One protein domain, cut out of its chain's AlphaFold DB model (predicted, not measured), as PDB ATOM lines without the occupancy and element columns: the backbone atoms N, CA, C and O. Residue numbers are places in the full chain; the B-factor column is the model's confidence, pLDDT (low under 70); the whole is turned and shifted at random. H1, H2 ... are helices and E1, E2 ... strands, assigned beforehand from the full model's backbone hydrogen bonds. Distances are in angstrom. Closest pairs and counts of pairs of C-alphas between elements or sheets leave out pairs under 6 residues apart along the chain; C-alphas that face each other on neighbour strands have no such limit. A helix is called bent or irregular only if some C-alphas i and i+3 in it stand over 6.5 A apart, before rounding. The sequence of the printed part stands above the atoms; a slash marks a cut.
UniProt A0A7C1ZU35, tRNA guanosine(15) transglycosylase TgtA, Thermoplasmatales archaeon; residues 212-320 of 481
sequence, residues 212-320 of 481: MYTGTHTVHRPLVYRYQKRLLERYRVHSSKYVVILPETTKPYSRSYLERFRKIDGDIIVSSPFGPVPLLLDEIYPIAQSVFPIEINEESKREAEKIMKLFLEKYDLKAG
ATOM      1  N   MET A 212     250.330 252.903 231.220       96.81
ATOM      2  CA  MET A 212     249.945 252.644 229.833       96.81
ATOM      3  C   MET A 212     248.493 253.040 229.622       96.81
ATOM      4  O   MET A 212     247.608 252.589 230.354       96.81
ATOM      5  N   TYR A 213     248.244 253.859 228.606       96.31
ATOM      6  CA  TYR A 213     246.887 254.154 228.178       96.31
ATOM      7  C   TYR A 213     246.248 252.936 227.511       96.31
ATOM      8  O   TYR A 213     246.806 252.370 226.571       96.31
ATOM      9  N   THR A 214     245.068 252.550 227.995       95.12
ATOM     10  CA  THR A 214     244.315 251.389 227.494       95.12
ATOM     11  C   THR A 214     242.912 251.746 227.012       95.12
ATOM     12  O   THR A 214     242.294 250.933 226.334       95.12
ATOM     13  N   GLY A 215     242.398 252.940 227.324       93.94
ATOM     14  CA  GLY A 215     241.079 253.374 226.865       93.94
ATOM     15  C   GLY A 215     240.508 254.553 227.650       93.94
ATOM     16  O   GLY A 215     241.232 255.278 228.333       93.94
ATOM     17  N   THR A 216     239.189 254.721 227.557       93.62
ATOM     18  CA  THR A 216     238.402 255.794 228.197       93.62
ATOM     19  C   THR A 216     238.603 255.849 229.708       93.62
ATOM     20  O   THR A 216     238.861 256.918 230.257       93.62
ATOM     21  N   HIS A 217     238.602 254.700 230.384       95.25
ATOM     22  CA  HIS A 217     238.720 254.643 231.844       95.25
ATOM     23  C   HIS A 217     240.113 255.025 232.378       95.25
ATOM     24  O   HIS A 217     240.253 255.329 233.566       95.25
ATOM     25  N   THR A 218     241.144 255.105 231.522       96.06
ATOM     26  CA  THR A 218     242.524 255.357 231.967       96.06
ATOM     27  C   THR A 218     242.645 256.712 232.658       96.06
ATOM     28  O   THR A 218     243.288 256.815 233.705       96.06
ATOM     29  N   VAL A 219     241.996 257.749 232.119       94.19
ATOM     30  CA  VAL A 219     242.032 259.108 232.693       94.19
ATOM     31  C   VAL A 219     241.276 259.213 234.020       94.19
ATOM     32  O   VAL A 219     241.390 260.205 234.734       94.19
ATOM     33  N   HIS A 220     240.514 258.180 234.375       94.62
ATOM     34  CA  HIS A 220     239.758 258.098 235.615       94.62
ATOM     35  C   HIS A 220     240.443 257.242 236.682       94.62
ATOM     36  O   HIS A 220     239.957 257.193 237.813       94.62
ATOM     37  N   ARG A 221     241.588 256.620 236.364       96.25
ATOM     38  CA  ARG A 221     242.366 255.841 237.331       96.25
ATOM     39  C   ARG A 221     242.747 256.698 238.550       96.25
ATOM     40  O   ARG A 221     243.066 257.884 238.390       96.25
ATOM     41  N   PRO A 222     242.829 256.107 239.757       97.06
ATOM     42  CA  PRO A 222     243.069 256.856 240.996       97.06
ATOM     43  C   PRO A 222     244.344 257.711 240.973       97.06
ATOM     44  O   PRO A 222     244.382 258.810 241.521       97.06
ATOM     45  N   LEU A 223     245.380 257.234 240.280       96.50
ATOM     46  CA  LEU A 223     246.649 257.936 240.118       96.50
ATOM     47  C   LEU A 223     246.525 259.222 239.279       96.50
ATOM     48  O   LEU A 223     247.131 260.237 239.622       96.50
ATOM     49  N   VAL A 224     245.742 259.186 238.195       97.12
ATOM     50  CA  VAL A 224     245.481 260.358 237.339       97.12
ATOM     51  C   VAL A 224     244.654 261.375 238.118       97.12
ATOM     52  O   VAL A 224     245.021 262.546 238.191       97.12
ATOM     53  N   TYR A 225     243.604 260.903 238.796       97.44
ATOM     54  CA  TYR A 225     242.788 261.734 239.674       97.44
ATOM     55  C   TYR A 225     243.626 262.407 240.773       97.44
ATOM     56  O   TYR A 225     243.501 263.614 240.987       97.44
ATOM     57  N   ARG A 226     244.540 261.673 241.429       97.50
ATOM     58  CA  ARG A 226     245.474 262.243 242.411       97.50
ATOM     59  C   ARG A 226     246.296 263.371 241.812       97.50
ATOM     60  O   ARG A 226     246.426 264.412 242.450       97.50
ATOM     61  N   TYR A 227     246.886 263.158 240.635       97.69
ATOM     62  CA  TYR A 227     247.681 264.185 239.968       97.69
ATOM     63  C   TYR A 227     246.847 265.448 239.739       97.69
ATOM     64  O   TYR A 227     247.242 266.523 240.179       97.69
ATOM     65  N   GLN A 228     245.662 265.312 239.146       97.25
ATOM     66  CA  GLN A 228     244.769 266.435 238.854       97.25
ATOM     67  C   GLN A 228     244.341 267.169 240.131       97.25
ATOM     68  O   GLN A 228     244.426 268.396 240.208       97.25
ATOM     69  N   LYS A 229     243.958 266.425 241.175       97.00
ATOM     70  CA  LYS A 229     243.601 266.979 242.486       97.00
ATOM     71  C   LYS A 229     244.773 267.743 243.108       97.00
ATOM     72  O   LYS A 229     244.626 268.910 243.463       97.00
ATOM     73  N   ARG A 230     245.953 267.117 243.195       97.38
ATOM     74  CA  ARG A 230     247.159 267.735 243.767       97.38
ATOM     75  C   ARG A 230     247.613 268.946 242.956       97.38
ATOM     76  O   ARG A 230     248.038 269.923 243.554       97.38
ATOM     77  N   LEU A 231     247.474 268.933 241.634       97.19
ATOM     78  CA  LEU A 231     247.794 270.078 240.787       97.19
ATOM     79  C   LEU A 231     246.900 271.277 241.132       97.19
ATOM     80  O   LEU A 231     247.388 272.384 241.361       97.19
ATOM     81  N   LEU A 232     245.590 271.046 241.233       96.94
ATOM     82  CA  LEU A 232     244.642 272.087 241.612       96.94
ATOM     83  C   LEU A 232     244.867 272.564 243.052       96.94
ATOM     84  O   LEU A 232     244.635 273.729 243.336       96.94
ATOM     85  N   GLU A 233     245.263 271.708 243.990       96.56
ATOM     86  CA  GLU A 233     245.385 272.072 245.412       96.56
ATOM     87  C   GLU A 233     246.761 272.621 245.811       96.56
ATOM     88  O   GLU A 233     246.847 273.444 246.725       96.56
ATOM     89  N   ARG A 234     247.834 272.148 245.167       96.81
ATOM     90  CA  ARG A 234     249.211 272.285 245.665       96.81
ATOM     91  C   ARG A 234     250.135 273.082 244.759       96.81
ATOM     92  O   ARG A 234     251.112 273.624 245.267       96.81
ATOM     93  N   TYR A 235     249.855 273.156 243.459       95.75
ATOM     94  CA  TYR A 235     250.719 273.888 242.539       95.75
ATOM     95  C   TYR A 235     250.716 275.387 242.855       95.75
ATOM     96  O   TYR A 235     249.684 275.969 243.194       95.75
ATOM     97  N   ARG A 236     251.883 276.023 242.755       92.44
ATOM     98  CA  ARG A 236     252.021 277.471 242.891       92.44
ATOM     99  C   ARG A 236     252.392 278.040 241.536       92.44
ATOM    100  O   ARG A 236     253.443 277.714 240.994       92.44
ATOM    101  N   VAL A 237     251.486 278.848 241.005       88.06
ATOM    102  CA  VAL A 237     251.698 279.563 239.750       88.06
ATOM    103  C   VAL A 237     252.641 280.734 240.000       88.06
ATOM    104  O   VAL A 237     252.605 281.346 241.071       88.06
ATOM    105  N   HIS A 238     253.496 281.024 239.024       81.25
ATOM    106  CA  HIS A 238     254.432 282.145 239.094       81.25
ATOM    107  C   HIS A 238     253.709 283.504 239.036       81.25
ATOM    108  O   HIS A 238     252.509 283.589 238.787       81.25
ATOM    109  N   SER A 239     254.453 284.586 239.283       72.31
ATOM    110  CA  SER A 239     253.958 285.963 239.474       72.31
ATOM    111  C   SER A 239     253.032 286.495 238.379       72.31
ATOM    112  O   SER A 239     252.161 287.323 238.648       72.31
ATOM    113  N   SER A 240     253.220 286.055 237.140       81.44
ATOM    114  CA  SER A 240     252.407 286.485 236.011       81.44
ATOM    115  C   SER A 240     251.133 285.659 235.885       81.44
ATOM    116  O   SER A 240     251.165 284.431 235.871       81.44
ATOM    117  N   LYS A 241     250.005 286.344 235.673       86.50
ATOM    118  CA  LYS A 241     248.737 285.704 235.292       86.50
ATOM    119  C   LYS A 241     248.741 285.171 233.854       86.50
ATOM    120  O   LYS A 241     247.784 284.517 233.450       86.50
ATOM    121  N   TYR A 242     249.777 285.466 233.064       90.31
ATOM    122  CA  TYR A 242     249.904 284.961 231.701       90.31
ATOM    123  C   TYR A 242     250.621 283.613 231.682       90.31
ATOM    124  O   TYR A 242     251.726 283.478 232.210       90.31
ATOM    125  N   VAL A 243     249.999 282.630 231.033       94.50
ATOM    126  CA  VAL A 243     250.578 281.305 230.798       94.50
ATOM    127  C   VAL A 243     250.628 280.983 229.315       94.50
ATOM    128  O   VAL A 243     249.716 281.301 228.549       94.50
ATOM    129  N   VAL A 244     251.689 280.294 228.913       95.94
ATOM    130  CA  VAL A 244     251.857 279.820 227.540       95.94
ATOM    131  C   VAL A 244     251.390 278.370 227.474       95.94
ATOM    132  O   VAL A 244     251.993 277.492 228.090       95.94
ATOM    133  N   ILE A 245     250.320 278.115 226.720       97.00
ATOM    134  CA  ILE A 245     249.762 276.769 226.543       97.00
ATOM    135  C   ILE A 245     250.339 276.152 225.266       97.00
ATOM    136  O   ILE A 245     250.256 276.761 224.200       97.00
ATOM    137  N   LEU A 246     250.936 274.964 225.373       96.88
ATOM    138  CA  LEU A 246     251.604 274.271 224.262       96.88
ATOM    139  C   LEU A 246     251.135 272.814 224.146       96.88
ATOM    140  O   LEU A 246     250.738 272.234 225.156       96.88
ATOM    141  N   PRO A 247     251.165 272.207 222.948       95.75
ATOM    142  CA  PRO A 247     250.852 270.789 222.783       95.75
ATOM    143  C   PRO A 247     251.949 269.890 223.376       95.75
ATOM    144  O   PRO A 247     253.044 270.349 223.706       95.75
ATOM    145  N   GLU A 248     251.669 268.592 223.492       94.44
ATOM    146  CA  GLU A 248     252.692 267.614 223.864       94.44
ATOM    147  C   GLU A 248     253.825 267.531 222.831       94.44
ATOM    148  O   GLU A 248     253.629 267.633 221.621       94.44
ATOM    149  N   THR A 249     255.031 267.272 223.336       93.69
ATOM    150  CA  THR A 249     256.207 266.879 222.548       93.69
ATOM    151  C   THR A 249     256.838 265.632 223.160       93.69
ATOM    152  O   THR A 249     256.265 264.978 224.035       93.69
ATOM    153  N   THR A 250     258.049 265.276 222.731       92.31
ATOM    154  CA  THR A 250     258.805 264.189 223.351       92.31
ATOM    155  C   THR A 250     259.076 264.471 224.830       92.31
ATOM    156  O   THR A 250     259.781 265.418 225.177       92.31
ATOM    157  N   LYS A 251     258.578 263.591 225.703       93.44
ATOM    158  CA  LYS A 251     258.830 263.648 227.145       93.44
ATOM    159  C   LYS A 251     260.324 263.443 227.474       93.44
ATOM    160  O   LYS A 251     260.991 262.614 226.846       93.44
ATOM    161  N   PRO A 252     260.859 264.129 228.499       94.12
ATOM    162  CA  PRO A 252     260.231 265.240 229.219       94.12
ATOM    163  C   PRO A 252     260.128 266.488 228.321       94.12
ATOM    164  O   PRO A 252     261.079 266.809 227.604       94.12
ATOM    165  N   TYR A 253     258.983 267.179 228.357       96.19
ATOM    166  CA  TYR A 253     258.646 268.288 227.444       96.19
ATOM    167  C   TYR A 253     259.627 269.470 227.526       96.19
ATOM    168  O   TYR A 253     259.812 270.224 226.569       96.19
ATOM    169  N   SER A 254     260.317 269.615 228.656       94.06
ATOM    170  CA  SER A 254     261.413 270.559 228.884       94.06
ATOM    171  C   SER A 254     262.526 270.428 227.849       94.06
ATOM    172  O   SER A 254     263.150 271.431 227.521       94.06
ATOM    173  N   ARG A 255     262.725 269.256 227.230       93.06
ATOM    174  CA  ARG A 255     263.647 269.113 226.090       93.06
ATOM    175  C   ARG A 255     263.322 270.062 224.937       93.06
ATOM    176  O   ARG A 255     264.240 270.546 224.287       93.06
ATOM    177  N   SER A 256     262.040 270.318 224.692       96.12
ATOM    178  CA  SER A 256     261.575 271.191 223.612       96.12
ATOM    179  C   SER A 256     261.346 272.629 224.079       96.12
ATOM    180  O   SER A 256     261.555 273.563 223.311       96.12
ATOM    181  N   TYR A 257     260.902 272.820 225.324       96.19
ATOM    182  CA  TYR A 257     260.355 274.107 225.769       96.19
ATOM    183  C   TYR A 257     261.204 274.870 226.790       96.19
ATOM    184  O   TYR A 257     260.874 276.015 227.099       96.19
ATOM    185  N   LEU A 258     262.316 274.308 227.279       93.75
ATOM    186  CA  LEU A 258     263.134 274.939 228.324       93.75
ATOM    187  C   LEU A 258     263.703 276.307 227.916       93.75
ATOM    188  O   LEU A 258     263.665 277.239 228.717       93.75
ATOM    189  N   GLU A 259     264.185 276.465 226.680       93.31
ATOM    190  CA  GLU A 259     264.744 277.751 226.229       93.31
ATOM    191  C   GLU A 259     263.688 278.856 226.136       93.31
ATOM    192  O   GLU A 259     263.981 280.020 226.414       93.31
ATOM    193  N   ARG A 260     262.444 278.503 225.785       93.81
ATOM    194  CA  ARG A 260     261.317 279.444 225.821       93.81
ATOM    195  C   ARG A 260     260.932 279.755 227.263       93.81
ATOM    196  O   ARG A 260     260.767 280.918 227.606       93.81
ATOM    197  N   PHE A 261     260.869 278.737 228.119       93.75
ATOM    198  CA  PHE A 261     260.512 278.881 229.532       93.75
ATOM    199  C   PHE A 261     261.426 279.845 230.299       93.75
ATOM    200  O   PHE A 261     260.957 280.608 231.144       93.75
ATOM    201  N   ARG A 262     262.726 279.853 229.975       93.06
ATOM    202  CA  ARG A 262     263.701 280.791 230.558       93.06
ATOM    203  C   ARG A 262     263.418 282.259 230.232       93.06
ATOM    204  O   ARG A 262     263.862 283.118 230.980       93.06
ATOM    205  N   LYS A 263     262.709 282.544 229.135       91.81
ATOM    206  CA  LYS A 263     262.480 283.902 228.614       91.81
ATOM    207  C   LYS A 263     261.113 284.481 228.981       91.81
ATOM    208  O   LYS A 263     260.861 285.642 228.665       91.81
ATOM    209  N   ILE A 264     260.233 283.697 229.606       91.56
ATOM    210  CA  ILE A 264     258.879 284.137 229.957       91.56
ATOM    211  C   ILE A 264     258.747 284.455 231.450       91.56
ATOM    212  O   ILE A 264     259.326 283.781 232.305       91.56
ATOM    213  N   ASP A 265     257.953 285.478 231.745       89.69
ATOM    214  CA  ASP A 265     257.422 285.804 233.065       89.69
ATOM    215  C   ASP A 265     256.065 285.098 233.183       89.69
ATOM    216  O   ASP A 265     255.051 285.601 232.692       89.69
ATOM    217  N   GLY A 266     256.080 283.870 233.715       91.44
ATOM    218  CA  GLY A 266     254.919 282.982 233.815       91.44
ATOM    219  C   GLY A 266     255.264 281.501 233.657       91.44
ATOM    220  O   GLY A 266     256.437 281.106 233.634       91.44
ATOM    221  N   ASP A 267     254.228 280.674 233.528       94.25
ATOM    222  CA  ASP A 267     254.354 279.226 233.362       94.25
ATOM    223  C   ASP A 267     254.089 278.768 231.921       94.25
ATOM    224  O   ASP A 267     253.247 279.320 231.211       94.25
ATOM    225  N   ILE A 268     254.805 277.721 231.493       96.12
ATOM    226  CA  ILE A 268     254.419 276.926 230.321       96.12
ATOM    227  C   ILE A 268     253.567 275.767 230.818       96.12
ATOM    228  O   ILE A 268     254.028 274.969 231.639       96.12
ATOM    229  N   ILE A 269     252.355 275.657 230.283       97.44
ATOM    230  CA  ILE A 269     251.428 274.564 230.557       97.44
ATOM    231  C   ILE A 269     251.303 273.716 229.294       97.44
ATOM    232  O   ILE A 269     250.857 274.185 228.250       97.44
ATOM    233  N   VAL A 270     251.697 272.453 229.381       97.62
ATOM    234  CA  VAL A 270     251.513 271.489 228.299       97.62
ATOM    235  C   VAL A 270     250.088 270.943 228.369       97.62
ATOM    236  O   VAL A 270     249.656 270.456 229.415       97.62
ATOM    237  N   SER A 271     249.348 271.047 227.268       96.56
ATOM    238  CA  SER A 271     248.040 270.418 227.097       96.56
ATOM    239  C   SER A 271     248.247 268.935 226.807       96.56
ATOM    240  O   SER A 271     248.797 268.588 225.764       96.56
ATOM    241  N   SER A 272     247.863 268.072 227.749       95.25
ATOM    242  CA  SER A 272     248.119 266.627 227.706       95.25
ATOM    243  C   SER A 272     246.862 265.817 228.061       95.25
ATOM    244  O   SER A 272     245.929 266.375 228.640       95.25
ATOM    245  N   PRO A 273     246.848 264.490 227.847       94.50
ATOM    246  CA  PRO A 273     245.794 263.593 228.330       94.50
ATOM    247  C   PRO A 273     245.549 263.618 229.847       94.50
ATOM    248  O   PRO A 273     244.484 263.214 230.303       94.50
ATOM    249  N   PHE A 274     246.509 264.088 230.653       95.19
ATOM    250  CA  PHE A 274     246.308 264.289 232.095       95.19
ATOM    251  C   PHE A 274     245.554 265.590 232.414       95.19
ATOM    252  O   PHE A 274     245.186 265.815 233.570       95.19
ATOM    253  N   GLY A 275     245.328 266.438 231.409       96.00
ATOM    254  CA  GLY A 275     244.957 267.838 231.546       96.00
ATOM    255  C   GLY A 275     246.194 268.750 231.475       96.00
ATOM    256  O   GLY A 275     247.118 268.477 230.697       96.00
ATOM    257  N   PRO A 276     246.237 269.839 232.261       97.31
ATOM    258  CA  PRO A 276     247.359 270.765 232.283       97.31
ATOM    259  C   PRO A 276     248.578 270.138 232.951       97.31
ATOM    260  O   PRO A 276     248.493 269.665 234.082       97.31
ATOM    261  N   VAL A 277     249.727 270.200 232.283       98.06
ATOM    262  CA  VAL A 277     251.014 269.807 232.860       98.06
ATOM    263  C   VAL A 277     251.952 271.006 232.872       98.06
ATOM    264  O   VAL A 277     252.508 271.357 231.828       98.06
ATOM    265  N   PRO A 278     252.179 271.642 234.032       97.56
ATOM    266  CA  PRO A 278     253.214 272.653 234.140       97.56
ATOM    267  C   PRO A 278     254.584 272.079 233.783       97.56
ATOM    268  O   PRO A 278     254.943 270.991 234.237       97.56
ATOM    269  N   LEU A 279     255.381 272.829 233.020       97.12
ATOM    270  CA  LEU A 279     256.689 272.370 232.543       97.12
ATOM    271  C   LEU A 279     257.639 271.978 233.684       97.12
ATOM    272  O   LEU A 279     258.528 271.154 233.502       97.12
ATOM    273  N   LEU A 280     257.461 272.546 234.877       96.81
ATOM    274  CA  LEU A 280     258.239 272.204 236.070       96.81
ATOM    275  C   LEU A 280     257.943 270.798 236.619       96.81
ATOM    276  O   LEU A 280     258.767 270.254 237.347       96.81
ATOM    277  N   LEU A 281     256.801 270.207 236.266       97.38
ATOM    278  CA  LEU A 281     256.359 268.885 236.717       97.38
ATOM    279  C   LEU A 281     256.486 267.816 235.618       97.38
ATOM    280  O   LEU A 281     256.031 266.693 235.794       97.38
ATOM    281  N   ASP A 282     257.100 268.128 234.479       96.88
ATOM    282  CA  ASP A 282     257.154 267.219 233.328       96.88
ATOM    283  C   ASP A 282     258.006 265.956 233.547       96.88
ATOM    284  O   ASP A 282     257.889 264.995 232.788       96.88
ATOM    285  N   GLU A 283     258.870 265.957 234.567       95.88
ATOM    286  CA  GLU A 283     259.770 264.851 234.910       95.88
ATOM    287  C   GLU A 283     259.238 263.910 236.005       95.88
ATOM    288  O   GLU A 283     259.862 262.872 236.247       95.88
ATOM    289  N   ILE A 284     258.111 264.232 236.654       96.94
ATOM    290  CA  ILE A 284     257.568 263.407 237.744       96.94
ATOM    291  C   ILE A 284     256.662 262.288 237.229       96.94
ATOM    292  O   ILE A 284     256.067 262.379 236.154       96.94
ATOM    293  N   TYR A 285     256.497 261.254 238.043       97.44
ATOM    294  CA  TYR A 285     255.513 260.200 237.836       97.44
ATOM    295  C   TYR A 285     254.079 260.704 238.088       97.44
ATOM    296  O   TYR A 285     253.858 261.405 239.078       97.44
ATOM    297  N   PRO A 286     253.082 260.331 237.255       96.56
ATOM    298  CA  PRO A 286     253.173 259.480 236.057       96.56
ATOM    299  C   PRO A 286     253.440 260.230 234.740       96.56
ATOM    300  O   PRO A 286     253.375 259.622 233.674       96.56
ATOM    301  N   ILE A 287     253.709 261.534 234.769       96.69
ATOM    302  CA  ILE A 287     253.814 262.361 233.560       96.69
ATOM    303  C   ILE A 287     254.926 261.861 232.638       96.69
ATOM    304  O   ILE A 287     254.645 261.450 231.511       96.69
ATOM    305  N   ALA A 288     256.170 261.832 233.119       95.56
ATOM    306  CA  ALA A 288     257.302 261.358 232.325       95.56
ATOM    307  C   ALA A 288     257.222 259.853 232.040       95.56
ATOM    308  O   ALA A 288     257.596 259.405 230.957       95.56
ATOM    309  N   GLN A 289     256.740 259.070 233.006       95.94
ATOM    310  CA  GLN A 289     256.630 257.614 232.918       95.94
ATOM    311  C   GLN A 289     255.222 257.200 232.486       95.94
ATOM    312  O   GLN A 289     254.550 256.424 233.167       95.94
ATOM    313  N   SER A 290     254.772 257.716 231.346       96.38
ATOM    314  CA  SER A 290     253.516 257.290 230.734       96.38
ATOM    315  C   SER A 290     253.588 257.239 229.220       96.38
ATOM    316  O   SER A 290     254.255 258.059 228.581       96.38
ATOM    317  N   VAL A 291     252.855 256.281 228.658       95.75
ATOM    318  CA  VAL A 291     252.767 256.034 227.222       95.75
ATOM    319  C   VAL A 291     251.317 256.178 226.793       95.75
ATOM    320  O   VAL A 291     250.431 255.486 227.300       95.75
ATOM    321  N   PHE A 292     251.100 257.087 225.852       94.94
ATOM    322  CA  PHE A 292     249.818 257.334 225.212       94.94
ATOM    323  C   PHE A 292     249.973 257.132 223.701       94.94
ATOM    324  O   PHE A 292     251.065 257.362 223.170       94.94
ATOM    325  N   PRO A 293     248.913 256.690 223.007       93.56
ATOM    326  CA  PRO A 293     248.866 256.756 221.551       93.56
ATOM    327  C   PRO A 293     248.924 258.216 221.079       93.56
ATOM    328  O   PRO A 293     248.667 259.137 221.853       93.56
ATOM    329  N   ILE A 294     249.227 258.417 219.792       89.31
ATOM    330  CA  ILE A 294     249.216 259.751 219.161       89.31
ATOM    331  C   ILE A 294     247.837 260.401 219.315       89.31
ATOM    332  O   ILE A 294     247.737 261.588 219.613       89.31
ATOM    333  N   GLU A 295     246.780 259.604 219.166       90.62
ATOM    334  CA  GLU A 295     245.403 260.038 219.349       90.62
ATOM    335  C   GLU A 295     244.727 259.229 220.453       90.62
ATOM    336  O   GLU A 295     244.717 257.997 220.442       90.62
ATOM    337  N   ILE A 296     244.145 259.945 221.410       93.81
ATOM    338  CA  ILE A 296     243.281 259.389 222.452       93.81
ATOM    339  C   ILE A 296     241.808 259.560 222.068       93.81
ATOM    340  O   ILE A 296     241.470 260.347 221.183       93.81
ATOM    341  N   ASN A 297     240.922 258.845 222.759       94.12
ATOM    342  CA  ASN A 297     239.486 258.948 222.514       94.12
ATOM    343  C   ASN A 297     238.927 260.323 222.953       94.12
ATOM    344  O   ASN A 297     239.489 260.990 223.825       94.12
ATOM    345  N   GLU A 298     237.787 260.713 222.382       95.19
ATOM    346  CA  GLU A 298     237.142 262.011 222.631       95.19
ATOM    347  C   GLU A 298     236.699 262.226 224.087       95.19
ATOM    348  O   GLU A 298     236.769 263.343 224.594       95.19
ATOM    349  N   GLU A 299     236.274 261.181 224.796       93.06
ATOM    350  CA  GLU A 299     235.890 261.282 226.209       93.06
ATOM    351  C   GLU A 299     237.101 261.613 227.096       93.06
ATOM    352  O   GLU A 299     237.038 262.529 227.919       93.06
ATOM    353  N   SER A 300     238.247 260.967 226.857       95.19
ATOM    354  CA  SER A 300     239.509 261.304 227.522       95.19
ATOM    355  C   SER A 300     239.968 262.731 227.209       95.19
ATOM    356  O   SER A 300     240.450 263.409 228.117       95.19
ATOM    357  N   LYS A 301     239.798 263.210 225.965       95.69
ATOM    358  CA  LYS A 301     240.113 264.606 225.597       95.69
ATOM    359  C   LYS A 301     239.243 265.592 226.373       95.69
ATOM    360  O   LYS A 301     239.771 266.511 226.993       95.69
ATOM    361  N   ARG A 302     237.927 265.360 226.409       96.19
ATOM    362  CA  ARG A 302     236.969 266.217 227.127       96.19
ATOM    363  C   ARG A 302     237.277 266.309 228.617       96.19
ATOM    364  O   ARG A 302     237.200 267.394 229.190       96.19
ATOM    365  N   GLU A 303     237.643 265.198 229.258       95.38
ATOM    366  CA  GLU A 303     238.028 265.233 230.673       95.38
ATOM    367  C   GLU A 303     239.328 266.030 230.876       95.38
ATOM    368  O   GLU A 303     239.397 266.860 231.782       95.38
ATOM    369  N   ALA A 304     240.333 265.867 230.009       95.81
ATOM    370  CA  ALA A 304     241.565 266.656 230.070       95.81
ATOM    371  C   ALA A 304     241.311 268.167 229.887       95.81
ATOM    372  O   ALA A 304     241.820 268.983 230.660       95.81
ATOM    373  N   GLU A 305     240.477 268.546 228.915       96.88
ATOM    374  CA  GLU A 305     240.063 269.933 228.657       96.88
ATOM    375  C   GLU A 305     239.293 270.537 229.834       96.88
ATOM    376  O   GLU A 305     239.517 271.687 230.217       96.88
ATOM    377  N   LYS A 306     238.418 269.752 230.465       97.19
ATOM    378  CA  LYS A 306     237.701 270.167 231.671       97.19
ATOM    379  C   LYS A 306     238.662 270.470 232.819       97.19
ATOM    380  O   LYS A 306     238.505 271.499 233.474       97.19
ATOM    381  N   ILE A 307     239.672 269.627 233.058       97.56
ATOM    382  CA  ILE A 307     240.685 269.912 234.087       97.56
ATOM    383  C   ILE A 307     241.536 271.129 233.704       97.56
ATOM    384  O   ILE A 307     241.843 271.940 234.577       97.56
ATOM    385  N   MET A 308     241.873 271.303 232.421       97.62
ATOM    386  CA  MET A 308     242.560 272.502 231.925       97.62
ATOM    387  C   MET A 308     241.764 273.766 232.262       97.62
ATOM    388  O   MET A 308     242.306 274.692 232.861       97.62
ATOM    389  N   LYS A 309     240.463 273.779 231.955       97.69
ATOM    390  CA  LYS A 309     239.569 274.896 232.275       97.69
ATOM    391  C   LYS A 309     239.533 275.184 233.779       97.69
ATOM    392  O   LYS A 309     239.765 276.322 234.175       97.69
ATOM    393  N   LEU A 310     239.337 274.157 234.611       97.75
ATOM    394  CA  LEU A 310     239.327 274.305 236.072       97.75
ATOM    395  C   LEU A 310     240.648 274.859 236.618       97.75
ATOM    396  O   LEU A 310     240.642 275.647 237.562       97.75
ATOM    397  N   PHE A 311     241.781 274.453 236.045       97.31
ATOM    398  CA  PHE A 311     243.097 274.953 236.437       97.31
ATOM    399  C   PHE A 311     243.264 276.438 236.100       97.31
ATOM    400  O   PHE A 311     243.671 277.213 236.965       97.31
ATOM    401  N   LEU A 312     242.913 276.843 234.876       96.25
ATOM    402  CA  LEU A 312     242.999 278.241 234.451       96.25
ATOM    403  C   LEU A 312     242.068 279.139 235.278       96.25
ATOM    404  O   LEU A 312     242.497 280.193 235.737       96.25
ATOM    405  N   GLU A 313     240.832 278.699 235.527       96.44
ATOM    406  CA  GLU A 313     239.855 279.431 236.343       96.44
ATOM    407  C   GLU A 313     240.308 279.564 237.800       96.44
ATOM    408  O   GLU A 313     240.264 280.655 238.365       96.44
ATOM    409  N   LYS A 314     240.793 278.474 238.412       95.44
ATOM    410  CA  LYS A 314     241.205 278.464 239.823       95.44
ATOM    411  C   LYS A 314     242.321 279.461 240.129       95.44
ATOM    412  O   LYS A 314     242.352 280.018 241.225       95.44
ATOM    413  N   TYR A 315     243.243 279.643 239.190       94.06
ATOM    414  CA  TYR A 315     244.406 280.510 239.358       94.06
ATOM    415  C   TYR A 315     244.289 281.844 238.597       94.06
ATOM    416  O   TYR A 315     245.259 282.597 238.574       94.06
ATOM    417  N   ASP A 316     243.122 282.154 238.013       94.62
ATOM    418  CA  ASP A 316     242.869 283.363 237.204       94.62
ATOM    419  C   ASP A 316     243.935 283.582 236.110       94.62
ATOM    420  O   ASP A 316     244.548 284.648 235.987       94.62
ATOM    421  N   LEU A 317     244.196 282.524 235.337       94.56
ATOM    422  CA  LEU A 317     245.242 282.491 234.316       94.56
ATOM    423  C   LEU A 317     244.693 282.786 232.928       94.56
ATOM    424  O   LEU A 317     243.640 282.293 232.523       94.56
ATOM    425  N   LYS A 318     245.466 283.552 232.159       92.88
ATOM    426  CA  LYS A 318     245.148 283.943 230.787       92.88
ATOM    427  C   LYS A 318     246.196 283.394 229.838       92.88
ATOM    428  O   LYS A 318     247.392 283.499 230.097       92.88
ATOM    429  N   ALA A 319     245.749 282.844 228.714       93.12
ATOM    430  CA  ALA A 319     246.660 282.455 227.650       93.12
ATOM    431  C   ALA A 319     247.379 283.704 227.118       93.12
ATOM    432  O   ALA A 319     246.743 284.671 226.697       93.12
ATOM    433  N   GLY A 320     248.705 283.695 227.167       91.19
ATOM    434  CA  GLY A 320     249.524 284.799 226.692       91.19
ATOM    435  C   GLY A 320     250.988 284.612 227.049       91.19
ATOM    436  O   GLY A 320     251.351 283.764 227.859       91.19
TER     437      GLY A 320
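What this domain is: This is residues 212 to 320 of the 481 residues of the protein "tRNA guanosine(15) transglycosylase TgtA" of Thermoplasmatales archaeon (UniProt A0A7C1ZU35). A small three-stranded sheet, E1 E2 E3, lies in the middle, with the long helix H4 packed on one face along E3 and the shorter H3 over the opposite face. H2 lies side by side with H4 and grazes the sheet near E3, while the short H1 packs on residues 299 to 303 of H4. The printed part has 109 residues, with four named helices and three named strands in the order H1 H2 E1 H3 E2 E3 H4; the sheet is mixed, and the class is mixed, helices and strands. The whole is compact and rounded, with a radius of gyration of the C-alphas of 13.2 A and spans of 37 by 28 by 22 A.

Where its parts are: Begin with the sheet: find C-alpha 242 at (249.904, 284.961, 231.701), from which E1, residues 242 to 247, runs 16.8 A. E2 is residues 267 to 272, 15.2 A, and E3 is residues 275 to 278, 9.9 A. H4, residues 298 to 314, runs 24.1 A to C-alpha 314 at (241.205, 278.464, 239.823). H2 is residues 222 to 234, 17.3 A, and H3 is residues 254 to 261, 8.4 A. H1, residues 216 to 220, 7.9 A, starts at C-alpha 216 at (238.402, 255.794, 228.197). H3 is irregular, with C-alphas 256 and 259 7.7 A apart; H1 is only just irregular, with C-alphas 216 and 219 6.7 A apart.

How they stand to each other: E1 and E2 are parallel; look for N 244 and O 267, 2.9 A apart, within hydrogen-bond range. E2 and E3 form an antiparallel hairpin, with N 270 and O 277 at 2.8 A. E1, H3 and E2 make a strand-helix-strand unit, two parallel neighbour strands with a helix between, and its crossover is right-handed. H4 is on the sheet over E3, at a height over the sheet of 8.2 A; its closest C-alphas to E3 are those of Ala 304 and Gly 275, 3.9 A. H3 is on the opposite face, only just over E2 alone, as two of its eight C-alphas fall on E1; C-alphas 261 and 268, the closest to E2, are 6.4 A apart. H2 touches H4 at a shallow tilt of 18 degrees, the same way, closest at C-alphas 232 and 311, 6.1 A. H1 touches H4, closest at C-alphas 216 and 300, 5.7 A. H3 and H4 are apart. In H2 and H4 every O i to N i+4 pair is within hydrogen-bond range; H3 has 2 of 4, and H1 has 0 of 1, with 1 of 2 O i to N i+3 pairs.

The domain as a whole: The two C-alphas farthest apart, those of Thr 214 and Ser 239, are 37.8 A apart. The printed part has no cut. The link from E3 to H4, residues 279 to 297, is long. Residues 318 to 319 pair parallel with residues 242 to 243 of E1. The mean pLDDT of the printed part is 94.7, and no printed residue is under 70.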